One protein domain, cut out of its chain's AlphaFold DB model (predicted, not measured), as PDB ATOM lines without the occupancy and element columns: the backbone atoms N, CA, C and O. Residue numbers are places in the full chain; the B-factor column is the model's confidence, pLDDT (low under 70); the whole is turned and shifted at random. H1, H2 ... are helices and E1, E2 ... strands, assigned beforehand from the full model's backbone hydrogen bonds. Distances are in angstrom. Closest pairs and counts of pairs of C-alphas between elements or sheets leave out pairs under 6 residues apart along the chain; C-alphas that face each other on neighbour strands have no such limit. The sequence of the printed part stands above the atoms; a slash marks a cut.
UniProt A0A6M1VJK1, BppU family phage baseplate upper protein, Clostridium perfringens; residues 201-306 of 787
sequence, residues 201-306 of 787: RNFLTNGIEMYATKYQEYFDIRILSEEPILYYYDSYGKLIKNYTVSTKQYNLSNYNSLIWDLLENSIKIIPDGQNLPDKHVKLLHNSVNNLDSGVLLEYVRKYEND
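What this domain is: This is residues 201 to 306 of the 787 residues of the protein "BppU family phage baseplate upper protein" of Clostridium perfringens (UniProt A0A6M1VJK1). Two antiparallel sheets lie face to face as a small sandwich, a strongly twisted layer of four strands, E7, E6, E8 and E9, and a layer of three, E1, E2 and E5. Between E2 and E5 the chain runs out to one end of the long axis, turns back there as the hairpin E3 and E4, and returns; the short helix H1 packs at one side, near E1, E8 and E9. The printed part has 106 residues with nine named strands, E1 to E9, followed by one named helix, H1, and its class is mostly strand. The whole is compact, with a radius of gyration of the C-alphas of 13.3 A and spans of 41 by 31 by 20 A.

How they stand to each other: The largest sheet has the order E7, residues 266 to 271, E6, residues 256 to 261, E8, residues 280 to 286, and E9, residues 291 to 293, and its edge strands are E7 and E9. Its strands' lines turn by 74 degrees from edge to edge. In the antiparallel hairpin of E6 and E7, N 257 and O 270 are within hydrogen-bond range at 2.8 A. E6 and E8 are antiparallel, with N 258 and O 284 at 2.8 A. E8 and E9 form a hairpin, with N 285 and O 293 at 2.9 A. The second sheet has the order E1, residues 210 to 214, E2, residues 218 to 223, and E5, residues 248 to 253. In the hairpin of E1 and E2, antiparallel at 164 degrees, N 213 and O 220 are 2.8 A apart; E2 and E5 are antiparallel, with N 221 and O 250 at 2.8 A. These two sheets form a sandwich, two sheets face to face, their best planes 8 degrees apart and their strands at 34 degrees to each other. The parts that face each other are 10.2 A centre to centre. The closest C-alphas of E5 and E8 are those of Leu 252 and Asn 286, at 6.8 A. The third sheet is the antiparallel hairpin of E3, residues 229 to 233, and E4, residues 239 to 244, with N 230 and O 243 at 2.8 A. The closest C-alphas of E4 and E7 are those of Tyr 243 and Ser 266, at 7.3 A, while E3 is apart from E6, for instance. H1, residues 297 to 304, is on both sheets of the sandwich. Its height over the three-stranded sheet is 4.7 A, and it lies over none of those strands, but only just, with 2 of its C-alphas falling on E1. The closest C-alphas of E1 and H1 are those of Tyr 211 and Val 300, at 5.6 A; those of E8 and H1 are Leu 284 and Leu 297, at 6.1 A. In H1, 3 of 4 O i to N i+4 pairs are within hydrogen-bond range.

Where its parts are: E8 spans 16.0 A from first to last C-alpha, E7 16.1 A and E6 14.3 A. E2 and E5 each span 16.3 A, E4 14.3 A, E1 13.3 A and E3 13.0 A. E1 begins at C-alpha 210, at (21.627, 32.479, -55.271). E8 begins at C-alpha 280, at (29.624, 46.492, -42.995). H1 spans 10.6 A and ends at C-alpha 304, at (12.177, 29.773, -52.582).

The domain as a whole: The two C-alphas farthest apart are those of Gln 216 and Tyr 236, 42.3 A. The printed part has no cut. No link is long; E7 to E8, with 8 residues, is short, and the others are tight. The mean pLDDT of the printed part is 74.2, and 32 residues are under 70, among them residues 201 to 209, 233 to 238 and 301 to 306.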
ATOM      1  N   ARG A 201      18.751  49.947 -54.992       41.78
ATOM      2  CA  ARG A 201      19.750  48.888 -55.113       41.78
ATOM      3  C   ARG A 201      20.071  48.592 -56.575       41.78
ATOM      4  O   ARG A 201      19.594  47.605 -57.111       41.78
ATOM      5  N   ASN A 202      20.981  49.351 -57.171       44.03
ATOM      6  CA  ASN A 202      21.886  48.760 -58.163       44.03
ATOM      7  C   ASN A 202      23.207  48.432 -57.456       44.03
ATOM      8  O   ASN A 202      24.256  48.997 -57.750       44.03
ATOM      9  N   PHE A 203      23.135  47.534 -56.465       53.19
ATOM     10  CA  PHE A 203      24.325  47.008 -55.784       53.19
ATOM     11  C   PHE A 203      25.058  45.961 -56.631       53.19
ATOM     12  O   PHE A 203      26.131  45.533 -56.225       53.19
ATOM     13  N   LEU A 204      24.498  45.519 -57.765       55.78
ATOM     14  CA  LEU A 204      24.924  44.316 -58.479       55.78
ATOM     15  C   LEU A 204      24.730  44.428 -59.998       55.78
ATOM     16  O   LEU A 204      23.740  44.995 -60.456       55.78
ATOM     17  N   THR A 205      25.637  43.836 -60.777       47.97
ATOM     18  CA  THR A 205      25.440  43.571 -62.217       47.97
ATOM     19  C   THR A 205      24.587  42.308 -62.445       47.97
ATOM     20  O   THR A 205      24.560  41.419 -61.598       47.97
ATOM     21  N   ASN A 206      23.868  42.249 -63.576       50.62
ATOM     22  CA  ASN A 206      22.874  41.229 -63.966       50.62
ATOM     23  C   ASN A 206      23.205  39.761 -63.605       50.62
ATOM     24  O   ASN A 206      24.321  39.304 -63.822       50.62
ATOM     25  N   GLY A 207      22.170  38.996 -63.217       55.47
ATOM     26  CA  GLY A 207      22.165  37.526 -63.307       55.47
ATOM     27  C   GLY A 207      22.715  36.748 -62.108       55.47
ATOM     28  O   GLY A 207      23.234  35.649 -62.292       55.47
ATOM     29  N   ILE A 208      22.626  37.281 -60.883       59.53
ATOM     30  CA  ILE A 208      22.980  36.496 -59.693       59.53
ATOM     31  C   ILE A 208      21.980  35.363 -59.471       59.53
ATOM     32  O   ILE A 208      20.810  35.599 -59.166       59.53
ATOM     33  N   GLU A 209      22.489  34.139 -59.547       68.19
ATOM     34  CA  GLU A 209      21.824  32.938 -59.062       68.19
ATOM     35  C   GLU A 209      22.298  32.638 -57.639       68.19
ATOM     36  O   GLU A 209      23.486  32.388 -57.397       68.19
ATOM     37  N   MET A 210      21.368  32.707 -56.687       70.69
ATOM     38  CA  MET A 210      21.627  32.479 -55.271       70.69
ATOM     39  C   MET A 210      20.594  31.552 -54.657       70.69
ATOM     40  O   MET A 210      19.396  31.709 -54.878       70.69
ATOM     41  N   TYR A 211      21.076  30.639 -53.819       71.69
ATOM     42  CA  TYR A 211      20.262  29.615 -53.178       71.69
ATOM     43  C   TYR A 211      20.515  29.631 -51.679       71.69
ATOM     44  O   TYR A 211      21.662  29.741 -51.244       71.69
ATOM     45  N   ALA A 212      19.447  29.502 -50.897       74.00
ATOM     46  CA  ALA A 212      19.530  29.265 -49.467       74.00
ATOM     47  C   ALA A 212      18.810  27.961 -49.132       74.00
ATOM     48  O   ALA A 212      17.595  27.855 -49.287       74.00
ATOM     49  N   THR A 213      19.551  26.966 -48.653       70.88
ATOM     50  CA  THR A 213      18.960  25.711 -48.183       70.88
ATOM     51  C   THR A 213      18.843  25.746 -46.669       70.88
ATOM     52  O   THR A 213      19.834  25.920 -45.961       70.88
ATOM     53  N   LYS A 214      17.623  25.585 -46.159       75.06
ATOM     54  CA  LYS A 214      17.345  25.590 -44.722       75.06
ATOM     55  C   LYS A 214      17.702  24.247 -44.080       75.06
ATOM     56  O   LYS A 214      17.142  23.216 -44.457       75.06
ATOM     57  N   TYR A 215      18.552  24.280 -43.058       66.69
ATOM     58  CA  TYR A 215      18.839  23.165 -42.154       66.69
ATOM     59  C   TYR A 215      18.344  23.481 -40.735       66.69
ATOM     60  O   TYR A 215      17.817  24.558 -40.471       66.69
ATOM     61  N   GLN A 216      18.458  22.519 -39.815       71.06
ATOM     62  CA  GLN A 216      17.855  22.625 -38.481       71.06
ATOM     63  C   GLN A 216      18.428  23.779 -37.634       71.06
ATOM     64  O   GLN A 216      17.712  24.300 -36.783       71.06
ATOM     65  N   GLU A 217      19.672  24.207 -37.878       76.12
ATOM     66  CA  GLU A 217      20.359  25.240 -37.077       76.12
ATOM     67  C   GLU A 217      21.064  26.333 -37.911       76.12
ATOM     68  O   GLU A 217      21.703  27.232 -37.355       76.12
ATOM     69  N   TYR A 218      20.985  26.262 -39.245       82.19
ATOM     70  CA  TYR A 218      21.653  27.195 -40.157       82.19
ATOM     71  C   TYR A 218      21.031  27.183 -41.561       82.19
ATOM     72  O   TYR A 218      20.298  26.259 -41.919       82.19
ATOM     73  N   PHE A 219      21.369  28.184 -42.379       81.25
ATOM     74  CA  PHE A 219      21.154  28.160 -43.830       81.25
ATOM     75  C   PHE A 219      22.461  27.906 -44.577       81.25
ATOM     76  O   PHE A 219      23.472  28.538 -44.283       81.25
ATOM     77  N   ASP A 220      22.426  27.025 -45.571       80.12
ATOM     78  CA  ASP A 220      23.493  26.884 -46.562       80.12
ATOM     79  C   ASP A 220      23.250  27.874 -47.708       80.12
ATOM     80  O   ASP A 220      22.294  27.710 -48.468       80.12
ATOM     81  N   ILE A 221      24.072  28.919 -47.806       83.31
ATOM     82  CA  ILE A 221      23.969  29.974 -48.819       83.31
ATOM     83  C   ILE A 221      24.985  29.721 -49.932       83.31
ATOM     84  O   ILE A 221      26.189  29.679 -49.675       83.31
ATOM     85  N   ARG A 222      24.520  29.639 -51.182       77.81
ATOM     86  CA  ARG A 222      25.366  29.447 -52.370       77.81
ATOM     87  C   ARG A 222      25.159  30.557 -53.381       77.81
ATOM     88  O   ARG A 222      24.024  30.897 -53.699       77.81
ATOM     89  N   ILE A 223      26.264  31.084 -53.899       76.62
ATOM     90  CA  ILE A 223      26.294  32.070 -54.985       76.62
ATOM     91  C   ILE A 223      26.889  31.361 -56.205       76.62
ATOM     92  O   ILE A 223      28.040  30.939 -56.128       76.62
ATOM     93  N   LEU A 224      26.104  31.181 -57.277       61.66
ATOM     94  CA  LEU A 224      26.458  30.331 -58.433       61.66
ATOM     95  C   LEU A 224      26.822  31.093 -59.718       61.66
ATOM     96  O   LEU A 224      27.345  30.487 -60.645       61.66
ATOM     97  N   SER A 225      26.569  32.400 -59.785       63.66
ATOM     98  CA  SER A 225      26.910  33.215 -60.962       63.66
ATOM     99  C   SER A 225      28.434  33.360 -61.128       63.66
ATOM    100  O   SER A 225      29.155  33.409 -60.126       63.66
ATOM    101  N   GLU A 226      28.929  33.433 -62.370       58.69
ATOM    102  CA  GLU A 226      30.350  33.680 -62.656       58.69
ATOM    103  C   GLU A 226      30.694  35.153 -62.363       58.69
ATOM    104  O   GLU A 226      30.310  36.057 -63.103       58.69
ATOM    105  N   GLU A 227      31.416  35.386 -61.262       64.50
ATOM    106  CA  GLU A 227      32.025  36.673 -60.878       64.50
ATOM    107  C   GLU A 227      31.062  37.888 -60.750       64.50
ATOM    108  O   GLU A 227      31.348  38.965 -61.288       64.50
ATOM    109  N   PRO A 228      29.929  37.802 -60.021       71.56
ATOM    110  CA  PRO A 228      29.076  38.968 -59.800       71.56
ATOM    111  C   PRO A 228      29.777  40.056 -58.973       71.56
ATOM    112  O   PRO A 228      30.423  39.773 -57.966       71.56
ATOM    113  N   ILE A 229      29.614  41.325 -59.364       74.94
ATOM    114  CA  ILE A 229      30.298  42.460 -58.727       74.94
ATOM    115  C   ILE A 229      29.334  43.215 -57.807       74.94
ATOM    116  O   ILE A 229      28.315  43.729 -58.265       74.94
ATOM    117  N   LEU A 230      29.682  43.310 -56.520       78.56
ATOM    118  CA  LEU A 230      29.055  44.200 -55.541       78.56
ATOM    119  C   LEU A 230      29.609  45.617 -55.683       78.56
ATOM    120  O   LEU A 230      30.820  45.795 -55.767       78.56
ATOM    121  N   TYR A 231      28.743  46.626 -55.637       78.31
ATOM    122  CA  TYR A 231      29.127  48.039 -55.677       78.31
ATOM    123  C   TYR A 231      28.620  48.774 -54.435       78.31
ATOM    124  O   TYR A 231      27.461  48.644 -54.062       78.31
ATOM    125  N   TYR A 232      29.482  49.571 -53.809       77.06
ATOM    126  CA  TYR A 232      29.170  50.428 -52.671       77.06
ATOM    127  C   TYR A 232      29.381  51.883 -53.074       77.06
ATOM    128  O   TYR A 232      30.497  52.281 -53.417       77.06
ATOM    129  N   TYR A 233      28.307  52.661 -53.035       69.00
ATOM    130  CA  TYR A 233      28.288  54.080 -53.374       69.00
ATOM    131  C   TYR A 233      28.089  54.910 -52.103       69.00
ATOM    132  O   TYR A 233      27.453  54.443 -51.156       69.00
ATOM    133  N   ASP A 234      28.624  56.129 -52.072       63.56
ATOM    134  CA  ASP A 234      28.297  57.086 -51.014       63.56
ATOM    135  C   ASP A 234      26.899  57.695 -51.217       63.56
ATOM    136  O   ASP A 234      26.206  57.432 -52.204       63.56
ATOM    137  N   SER A 235      26.488  58.549 -50.279       51.44
ATOM    138  CA  SER A 235      25.210  59.270 -50.314       51.44
ATOM    139  C   SER A 235      25.033  60.196 -51.524       51.44
ATOM    140  O   SER A 235      23.933  60.698 -51.731       51.44
ATOM    141  N   TYR A 236      26.084  60.436 -52.312       55.47
ATOM    142  CA  TYR A 236      26.062  61.258 -53.522       55.47
ATOM    143  C   TYR A 236      26.139  60.414 -54.804       55.47
ATOM    144  O   TYR A 236      26.301  60.960 -55.893       55.47
ATOM    145  N   GLY A 237      26.037  59.083 -54.692       52.31
ATOM    146  CA  GLY A 237      26.087  58.171 -55.835       52.31
ATOM    147  C   GLY A 237      27.489  57.997 -56.420       52.31
ATOM    148  O   GLY A 237      27.637  57.423 -57.500       52.31
ATOM    149  N   LYS A 238      28.541  58.458 -55.732       60.66
ATOM    150  CA  LYS A 238      29.921  58.208 -56.148       60.66
ATOM    151  C   LYS A 238      30.324  56.808 -55.709       60.66
ATOM    152  O   LYS A 238      30.159  56.439 -54.550       60.66
ATOM    153  N   LEU A 239      30.889  56.030 -56.632       72.25
ATOM    154  CA  LEU A 239      31.398  54.697 -56.323       72.25
ATOM    155  C   LEU A 239      32.558  54.800 -55.324       72.25
ATOM    156  O   LEU A 239      33.584  55.412 -55.618       72.25
ATOM    157  N   ILE A 240      32.390  54.180 -54.158       74.88
ATOM    158  CA  ILE A 240      33.380  54.146 -53.079       74.88
ATOM    159  C   ILE A 240      34.164  52.837 -53.104       74.88
ATOM    160  O   ILE A 240      35.391  52.860 -53.013       74.88
ATOM    161  N   LYS A 241      33.481  51.693 -53.242       80.12
ATOM    162  CA  LYS A 241      34.118  50.370 -53.340       80.12
ATOM    163  C   LYS A 241      33.357  49.451 -54.279       80.12
ATOM    164  O   LYS A 241      32.155  49.592 -54.458       80.12
ATOM    165  N   ASN A 242      34.059  48.479 -54.843       85.12
ATOM    166  CA  ASN A 242      33.444  47.323 -55.472       85.12
ATOM    167  C   ASN A 242      34.141  46.038 -55.009       85.12
ATOM    168  O   ASN A 242      35.274  46.076 -54.514       85.12
ATOM    169  N   TYR A 243      33.437  44.919 -55.117       82.06
ATOM    170  CA  TYR A 243      33.939  43.612 -54.729       82.06
ATOM    171  C   TYR A 243      33.363  42.531 -55.634       82.06
ATOM    172  O   TYR A 243      32.150  42.328 -55.671       82.06
ATOM    173  N   THR A 244      34.233  41.819 -56.341       82.62
ATOM    174  CA  THR A 244      33.829  40.662 -57.135       82.62
ATOM    175  C   THR A 244      33.634  39.458 -56.225       82.62
ATOM    176  O   THR A 244      34.531  39.054 -55.482       82.62
ATOM    177  N   VAL A 245      32.432  38.898 -56.255       75.06
ATOM    178  CA  VAL A 245      32.052  37.757 -55.438       75.06
ATOM    179  C   VAL A 245      32.365  36.483 -56.207       75.06
ATOM    180  O   VAL A 245      31.675  36.132 -57.154       75.06
ATOM    181  N   SER A 246      33.386  35.758 -55.764       68.62
ATOM    182  CA  SER A 246      33.670  34.415 -56.269       68.62
ATOM    183  C   SER A 246      32.519  33.455 -55.953       68.62
ATOM    184  O   SER A 246      31.955  33.526 -54.852       68.62
ATOM    185  N   THR A 247      32.262  32.488 -56.832       71.56
ATOM    186  CA  THR A 247      31.392  31.335 -56.555       71.56
ATOM    187  C   THR A 247      31.810  30.667 -55.240       71.56
ATOM    188  O   THR A 247      32.921  30.147 -55.115       71.56
ATOM    189  N   LYS A 248      30.957  30.742 -54.211       77.31
ATOM    190  CA  LYS A 248      31.314  30.321 -52.846       77.31
ATOM    191  C   LYS A 248      30.089  29.933 -52.021       77.31
ATOM    192  O   LYS A 248      28.990  30.449 -52.229       77.31
ATOM    193  N   GLN A 249      30.318  29.028 -51.073       81.50
ATOM    194  CA  GLN A 249      29.333  28.504 -50.130       81.50
ATOM    195  C   GLN A 249      29.559  29.086 -48.723       81.50
ATOM    196  O   GLN A 249      30.704  29.181 -48.269       81.50
ATOM    197  N   TYR A 250      28.478  29.452 -48.028       86.06
ATOM    198  CA  TYR A 250      28.495  30.025 -46.681       86.06
ATOM    199  C   TYR A 250      27.452  29.353 -45.777       86.06
ATOM    200  O   TYR A 250      26.266  29.367 -46.084       86.06
ATOM    201  N   ASN A 251      27.877  28.849 -44.615       88.81
ATOM    202  CA  ASN A 251      26.967  28.300 -43.604       88.81
ATOM    203  C   ASN A 251      26.560  29.388 -42.604       88.81
ATOM    204  O   ASN A 251      27.343  29.767 -41.733       88.81
ATOM    205  N   LEU A 252      25.335  29.890 -42.724       90.19
ATOM    206  CA  LEU A 252      24.807  30.988 -41.922       90.19
ATOM    207  C   LEU A 252      23.953  30.470 -40.753       90.19
ATOM    208  O   LEU A 252      22.742  30.280 -40.880       90.19
ATOM    209  N   SER A 253      24.595  30.225 -39.609       90.75
ATOM    210  CA  SER A 253      23.934  29.811 -38.359       90.75
ATOM    211  C   SER A 253      22.925  30.839 -37.837       90.75
ATOM    212  O   SER A 253      22.934  32.000 -38.247       90.75
ATOM    213  N   ASN A 254      22.047  30.408 -36.929       85.69
ATOM    214  CA  ASN A 254      21.105  31.307 -36.255       85.69
ATOM    215  C   ASN A 254      21.832  32.457 -35.546       85.69
ATOM    216  O   ASN A 254      22.899  32.259 -34.966       85.69
ATOM    217  N   TYR A 255      21.230  33.644 -35.590       85.19
ATOM    218  CA  TYR A 255      21.770  34.901 -35.074       85.19
ATOM    219  C   TYR A 255      23.085  35.361 -35.722       85.19
ATOM    220  O   TYR A 255      23.801  36.177 -35.142       85.19
ATOM    221  N   ASN A 256      23.399  34.891 -36.933       91.06
ATOM    222  CA  ASN A 256      24.529  35.388 -37.715       91.06
ATOM    223  C   ASN A 256      24.064  36.189 -38.939       91.06
ATOM    224  O   ASN A 256      22.965  36.017 -39.472       91.06
ATOM    225  N   SER A 257      24.938  37.078 -39.403       90.75
ATOM    226  CA  SER A 257      24.799  37.848 -40.635       90.75
ATOM    227  C   SER A 257      25.958  37.548 -41.582       90.75
ATOM    228  O   SER A 257      27.122  37.591 -41.182       90.75
ATOM    229  N   LEU A 258      25.642  37.292 -42.850       90.81
ATOM    230  CA  LEU A 258      26.597  37.371 -43.947       90.81
ATOM    231  C   LEU A 258      26.744  38.847 -44.324       90.81
ATOM    232  O   LEU A 258      25.752  39.519 -44.619       90.81
ATOM    233  N   ILE A 259      27.968  39.358 -44.303       89.25
ATOM    234  CA  ILE A 259      28.268  40.771 -44.528       89.25
ATOM    235  C   ILE A 259      29.352  40.954 -45.588       89.25
ATOM    236  O   ILE A 259      30.202  40.086 -45.779       89.25
ATOM    237  N   TRP A 260      29.351  42.118 -46.230       88.69
ATOM    238  CA  TRP A 260      30.511  42.649 -46.934       88.69
ATOM    239  C   TRP A 260      31.206  43.664 -46.024       88.69
ATOM    240  O   TRP A 260      30.644  44.710 -45.697       88.69
ATOM    241  N   ASP A 261      32.408  43.317 -45.574       88.44
ATOM    242  CA  ASP A 261      33.270  44.168 -44.761       88.44
ATOM    243  C   ASP A 261      33.899  45.234 -45.659       88.44
ATOM    244  O   ASP A 261      34.722  44.929 -46.527       88.44
ATOM    245  N   LEU A 262      33.495  46.489 -45.468       83.94
ATOM    246  CA  LEU A 262      33.948  47.604 -46.286       83.94
ATOM    247  C   LEU A 262      35.359  48.053 -45.927       83.94
ATOM    248  O   LEU A 262      35.949  48.772 -46.723       83.94
ATOM    249  N   LEU A 263      35.937  47.671 -44.787       85.69
ATOM    250  CA  LEU A 263      37.322  48.018 -44.462       85.69
ATOM    251  C   LEU A 263      38.274  47.065 -45.175       85.69
ATOM    252  O   LEU A 263      39.127  47.509 -45.946       85.69
ATOM    253  N   GLU A 264      38.057  45.767 -44.993       87.12
ATOM    254  CA  GLU A 264      38.892  44.718 -45.583       87.12
ATOM    255  C   GLU A 264      38.512  44.369 -47.026       87.12
ATOM    256  O   GLU A 264      39.246  43.650 -47.698       87.12
ATOM    257  N   ASN A 265      37.382  44.892 -47.508       89.00
ATOM    258  CA  ASN A 265      36.802  44.587 -48.811       89.00
ATOM    259  C   ASN A 265      36.668  43.073 -49.037       89.00
ATOM    260  O   ASN A 265      37.224  42.539 -49.991       89.00
ATOM    261  N   SER A 266      35.975  42.379 -48.131       88.50
ATOM    262  CA  SER A 266      35.784  40.923 -48.191       88.50
ATOM    263  C   SER A 266      34.431  40.492 -47.621       88.50
ATOM    264  O   SER A 266      33.814  41.218 -46.843       88.50
ATOM    265  N   ILE A 267      33.948  39.307 -48.010       89.00
ATOM    266  CA  ILE A 267      32.715  38.730 -47.452       89.00
ATOM    267  C   ILE A 267      33.036  37.868 -46.231       89.00
ATOM    268  O   ILE A 267      33.898  36.986 -46.292       89.00
ATOM    269  N   LYS A 268      32.302  38.092 -45.137       89.94
ATOM    270  CA  LYS A 268      32.476  37.393 -43.856       89.94
ATOM    271  C   LYS A 268      31.138  37.066 -43.199       89.94
ATOM    272  O   LYS A 268      30.108  37.638 -43.540       89.94
ATOM    273  N   ILE A 269      31.175  36.168 -42.219       92.06
ATOM    274  CA  ILE A 269      30.047  35.886 -41.329       92.06
ATOM    275  C   ILE A 269      30.373  36.464 -39.957       92.06
ATOM    276  O   ILE A 269      31.446  36.191 -39.419       92.06
ATOM    277  N   ILE A 270      29.447  37.238 -39.398       87.81
ATOM    278  CA  ILE A 270      29.561  37.807 -38.052       87.81
ATOM    279  C   ILE A 270      28.277  37.552 -37.246       87.81
ATOM    280  O   ILE A 270      27.204  37.461 -37.847       87.81
ATOM    281  N   PRO A 271      28.339  37.470 -35.908       88.00
ATOM    282  CA  PRO A 271      27.144  37.461 -35.060       88.00
ATOM    283  C   PRO A 271      26.342  38.767 -35.186       88.00
ATOM    284  O   PRO A 271      26.926  39.833 -35.382       88.00
ATOM    285  N   ASP A 272      25.017  38.708 -35.038       68.62
ATOM    286  CA  ASP A 272      24.092  39.830 -35.284       68.62
ATOM    287  C   ASP A 272      24.413  41.088 -34.451       68.62
ATOM    288  O   ASP A 272      24.363  42.206 -34.957       68.62
ATOM    289  N   GLY A 273      24.904  40.911 -33.220       69.12
ATOM    290  CA  GLY A 273      25.333  42.008 -32.343       69.12
ATOM    291  C   GLY A 273      26.675  42.669 -32.697       69.12
ATOM    292  O   GLY A 273      27.083  43.601 -32.009       69.12
ATOM    293  N   GLN A 274      27.389  42.197 -33.726       75.81
ATOM    294  CA  GLN A 274      28.676  42.762 -34.167       75.81
ATOM    295  C   GLN A 274      28.570  43.537 -35.488       75.81
ATOM    296  O   GLN A 274      29.581  43.967 -36.050       75.81
ATOM    297  N   ASN A 275      27.356  43.718 -36.009       70.06
ATOM    298  CA  ASN A 275      27.149  44.462 -37.239       70.06
ATOM    299  C   ASN A 275      27.286  45.975 -36.998       70.06
ATOM    300  O   ASN A 275      26.590  46.543 -36.162       70.06
ATOM    301  N   LEU A 276      28.189  46.623 -37.735       74.31
ATOM    302  CA  LEU A 276      28.447  48.057 -37.662       74.31
ATOM    303  C   LEU A 276      28.056  48.659 -39.020       74.31
ATOM    304  O   LEU A 276      28.808  48.467 -39.976       74.31
ATOM    305  N   PRO A 277      26.914  49.365 -39.130       61.25
ATOM    306  CA  PRO A 277      26.373  49.841 -40.411       61.25
ATOM    307  C   PRO A 277      27.345  50.696 -41.234       61.25
ATOM    308  O   PRO A 277      27.345  50.629 -42.459       61.25
ATOM    309  N   ASP A 278      28.228  51.437 -40.563       65.62
ATOM    310  CA  ASP A 278      29.220  52.309 -41.208       65.62
ATOM    311  C   ASP A 278      30.451  51.545 -41.732       65.62
ATOM    312  O   ASP A 278      31.302  52.108 -42.419       65.62
ATOM    313  N   LYS A 279      30.589  50.266 -41.366       74.25
ATOM    314  CA  LYS A 279      31.743  49.419 -41.710       74.25
ATOM    315  C   LYS A 279      31.350  48.176 -42.496       74.25
ATOM    316  O   LYS A 279      32.199  47.614 -43.182       74.25
ATOM    317  N   HIS A 280      30.098  47.737 -42.409       83.62
ATOM    318  CA  HIS A 280      29.624  46.492 -42.995       83.62
ATOM    319  C   HIS A 280      28.331  46.710 -43.781       83.62
ATOM    320  O   HIS A 280      27.393  47.343 -43.301       83.62
ATOM    321  N   VAL A 281      28.230  46.082 -44.952       81.88
ATOM    322  CA  VAL A 281      26.957  45.939 -45.668       81.88
ATOM    323  C   VAL A 281      26.356  44.580 -45.327       81.88
ATOM    324  O   VAL A 281      26.959  43.543 -45.602       81.88
ATOM    325  N   LYS A 282      25.155  44.563 -44.738       85.88
ATOM    326  CA  LYS A 282      24.421  43.324 -44.433       85.88
ATOM    327  C   LYS A 282      23.910  42.689 -45.732       85.88
ATOM    328  O   LYS A 282      23.002  43.220 -46.368       85.88
ATOM    329  N   LEU A 283      24.480  41.548 -46.120       86.12
ATOM    330  CA  LEU A 283      24.084  40.807 -47.322       86.12
ATOM    331  C   LEU A 283      22.873  39.912 -47.046       86.12
ATOM    332  O   LEU A 283      21.894  39.985 -47.784       86.12
ATOM    333  N   LEU A 284      22.922  39.126 -45.967       87.44
ATOM    334  CA  LEU A 284      21.835  38.272 -45.474       87.44
ATOM    335  C   LEU A 284      21.927  38.146 -43.951       87.44
ATOM    336  O   LEU A 284      23.028  38.115 -43.405       87.44
ATOM    337  N   HIS A 285      20.796  38.009 -43.271       87.81
ATOM    338  CA  HIS A 285      20.727  37.723 -41.841       87.81
ATOM    339  C   HIS A 285      19.781  36.558 -41.563       87.81
ATOM    340  O   HIS A 285      18.719  36.469 -42.176       87.81
ATOM    341  N   ASN A 286      20.187  35.677 -40.646       87.50
ATOM    342  CA  ASN A 286      19.374  34.586 -40.127       87.50
ATOM    343  C   ASN A 286      19.023  34.871 -38.659       87.50
ATOM    344  O   ASN A 286      19.877  34.679 -37.792       87.50
ATOM    345  N   SER A 287      17.792  35.296 -38.372       77.94
ATOM    346  CA  SER A 287      17.350  35.541 -36.992       77.94
ATOM    347  C   SER A 287      17.128  34.231 -36.244       77.94
ATOM    348  O   SER A 287      17.833  33.947 -35.283       77.94
ATOM    349  N   VAL A 288      16.204  33.385 -36.706       78.12
ATOM    350  CA  VAL A 288      15.973  32.034 -36.165       78.12
ATOM    351  C   VAL A 288      15.417  31.140 -37.262       78.12
ATOM    352  O   VAL A 288      14.203  31.069 -37.465       78.12
ATOM    353  N   ASN A 289      16.292  30.443 -37.987       70.62
ATOM    354  CA  ASN A 289      15.896  29.620 -39.128       70.62
ATOM    355  C   ASN A 289      14.982  30.378 -40.114       70.62
ATOM    356  O   ASN A 289      14.107  29.783 -40.759       70.62
ATOM    357  N   ASN A 290      15.176  31.693 -40.213       80.31
ATOM    358  CA  ASN A 290      14.422  32.587 -41.069       80.31
ATOM    359  C   ASN A 290      15.352  33.670 -41.617       80.31
ATOM    360  O   ASN A 290      15.942  34.424 -40.843       80.31
ATOM    361  N   LEU A 291      15.471  33.743 -42.944       80.94
ATOM    362  CA  LEU A 291      16.164  34.843 -43.602       80.94
ATOM    363  C   LEU A 291      15.211  36.035 -43.699       80.94
ATOM    364  O   LEU A 291      14.201  35.991 -44.410       80.94
ATOM    365  N   ASP A 292      15.513  37.097 -42.964       76.31
ATOM    366  CA  ASP A 292      14.577  38.208 -42.757       76.31
ATOM    367  C   ASP A 292      15.060  39.553 -43.305       76.31
ATOM    368  O   ASP A 292      14.233  40.410 -43.615       76.31
ATOM    369  N   SER A 293      16.369  39.733 -43.482       76.50
ATOM    370  CA  SER A 293      16.960  41.021 -43.837       76.50
ATOM    371  C   SER A 293      18.288  40.871 -44.587       76.50
ATOM    372  O   SER A 293      18.963  39.843 -44.516       76.50
ATOM    373  N   GLY A 294      18.661  41.911 -45.339       79.12
ATOM    374  CA  GLY A 294      19.913  41.983 -46.101       79.12
ATOM    375  C   GLY A 294      19.729  42.338 -47.578       79.12
ATOM    376  O   GLY A 294      18.617  42.297 -48.119       79.12
ATOM    377  N   VAL A 295      20.824  42.740 -48.235       74.69
ATOM    378  CA  VAL A 295      20.774  43.212 -49.626       74.69
ATOM    379  C   VAL A 295      20.525  42.134 -50.678       74.69
ATOM    380  O   VAL A 295      20.036  42.448 -51.761       74.69
ATOM    381  N   LEU A 296      20.772  40.869 -50.339       78.00
ATOM    382  CA  LEU A 296      20.609  39.723 -51.241       78.00
ATOM    383  C   LEU A 296      19.332  38.911 -50.970       78.00
ATOM    384  O   LEU A 296      19.084  37.908 -51.633       78.00
ATOM    385  N   LEU A 297      18.504  39.338 -50.010       79.75
ATOM    386  CA  LEU A 297      17.342  38.572 -49.551       79.75
ATOM    387  C   LEU A 297      16.317  38.296 -50.659       79.75
ATOM    388  O   LEU A 297      15.793  37.191 -50.760       79.75
ATOM    389  N   GLU A 298      16.037  39.286 -51.504       68.06
ATOM    390  CA  GLU A 298      15.070  39.148 -52.600       68.06
ATOM    391  C   GLU A 298      15.547  38.170 -53.677       68.06
ATOM    392  O   GLU A 298      14.735  37.443 -54.245       68.06
ATOM    393  N   TYR A 299      16.862  38.086 -53.901       72.75
ATOM    394  CA  TYR A 299      17.451  37.131 -54.840       72.75
ATOM    395  C   TYR A 299      17.285  35.700 -54.342       72.75
ATOM    396  O   TYR A 299      16.951  34.833 -55.134       72.75
ATOM    397  N   VAL A 300      17.423  35.464 -53.035       71.12
ATOM    398  CA  VAL A 300      17.131  34.158 -52.425       71.12
ATOM    399  C   VAL A 300      15.632  33.834 -52.507       71.12
ATOM    400  O   VAL A 300      15.249  32.748 -52.940       71.12
ATOM    401  N   ARG A 301      14.763  34.791 -52.153       67.25
ATOM    402  CA  ARG A 301      13.301  34.593 -52.117       67.25
ATOM    403  C   ARG A 301      12.677  34.363 -53.490       67.25
ATOM    404  O   ARG A 301      11.685  33.641 -53.582       67.25
ATOM    405  N   LYS A 302      13.262  34.925 -54.554       64.12
ATOM    406  CA  LYS A 302      12.846  34.681 -55.944       64.12
ATOM    407  C   LYS A 302      12.814  33.185 -56.288       64.12
ATOM    408  O   LYS A 302      11.972  32.776 -57.077       64.12
ATOM    409  N   TYR A 303      13.667  32.375 -55.660       54.69
ATOM    410  CA  TYR A 303      13.789  30.941 -55.935       54.69
ATOM    411  C   TYR A 303      13.187  30.035 -54.837       54.69
ATOM    412  O   TYR A 303      13.077  28.827 -55.037       54.69
ATOM    413  N   GLU A 304      12.730  30.576 -53.696       53.09
ATOM    414  CA  GLU A 304      12.177  29.773 -52.582       53.09
ATOM    415  C   GLU A 304      10.789  29.153 -52.880       53.09
ATOM    416  O   GLU A 304      10.478  28.063 -52.385       53.09
ATOM    417  N   ASN A 305       9.959  29.797 -53.716       46.75
ATOM    418  CA  ASN A 305       8.539  29.436 -53.904       46.75
ATOM    419  C   ASN A 305       8.125  29.018 -55.320       46.75
ATOM    420  O   ASN A 305       6.948  28.732 -55.548       46.75
ATOM    421  N   ASP A 306       9.052  28.932 -56.264       46.25
ATOM    422  CA  ASP A 306       8.688  28.630 -57.643       46.25
ATOM    423  C   ASP A 306       8.627  27.104 -57.886       46.25
ATOM    424  O   ASP A 306       9.638  26.412 -58.002       46.25
TER     425      ASP A 306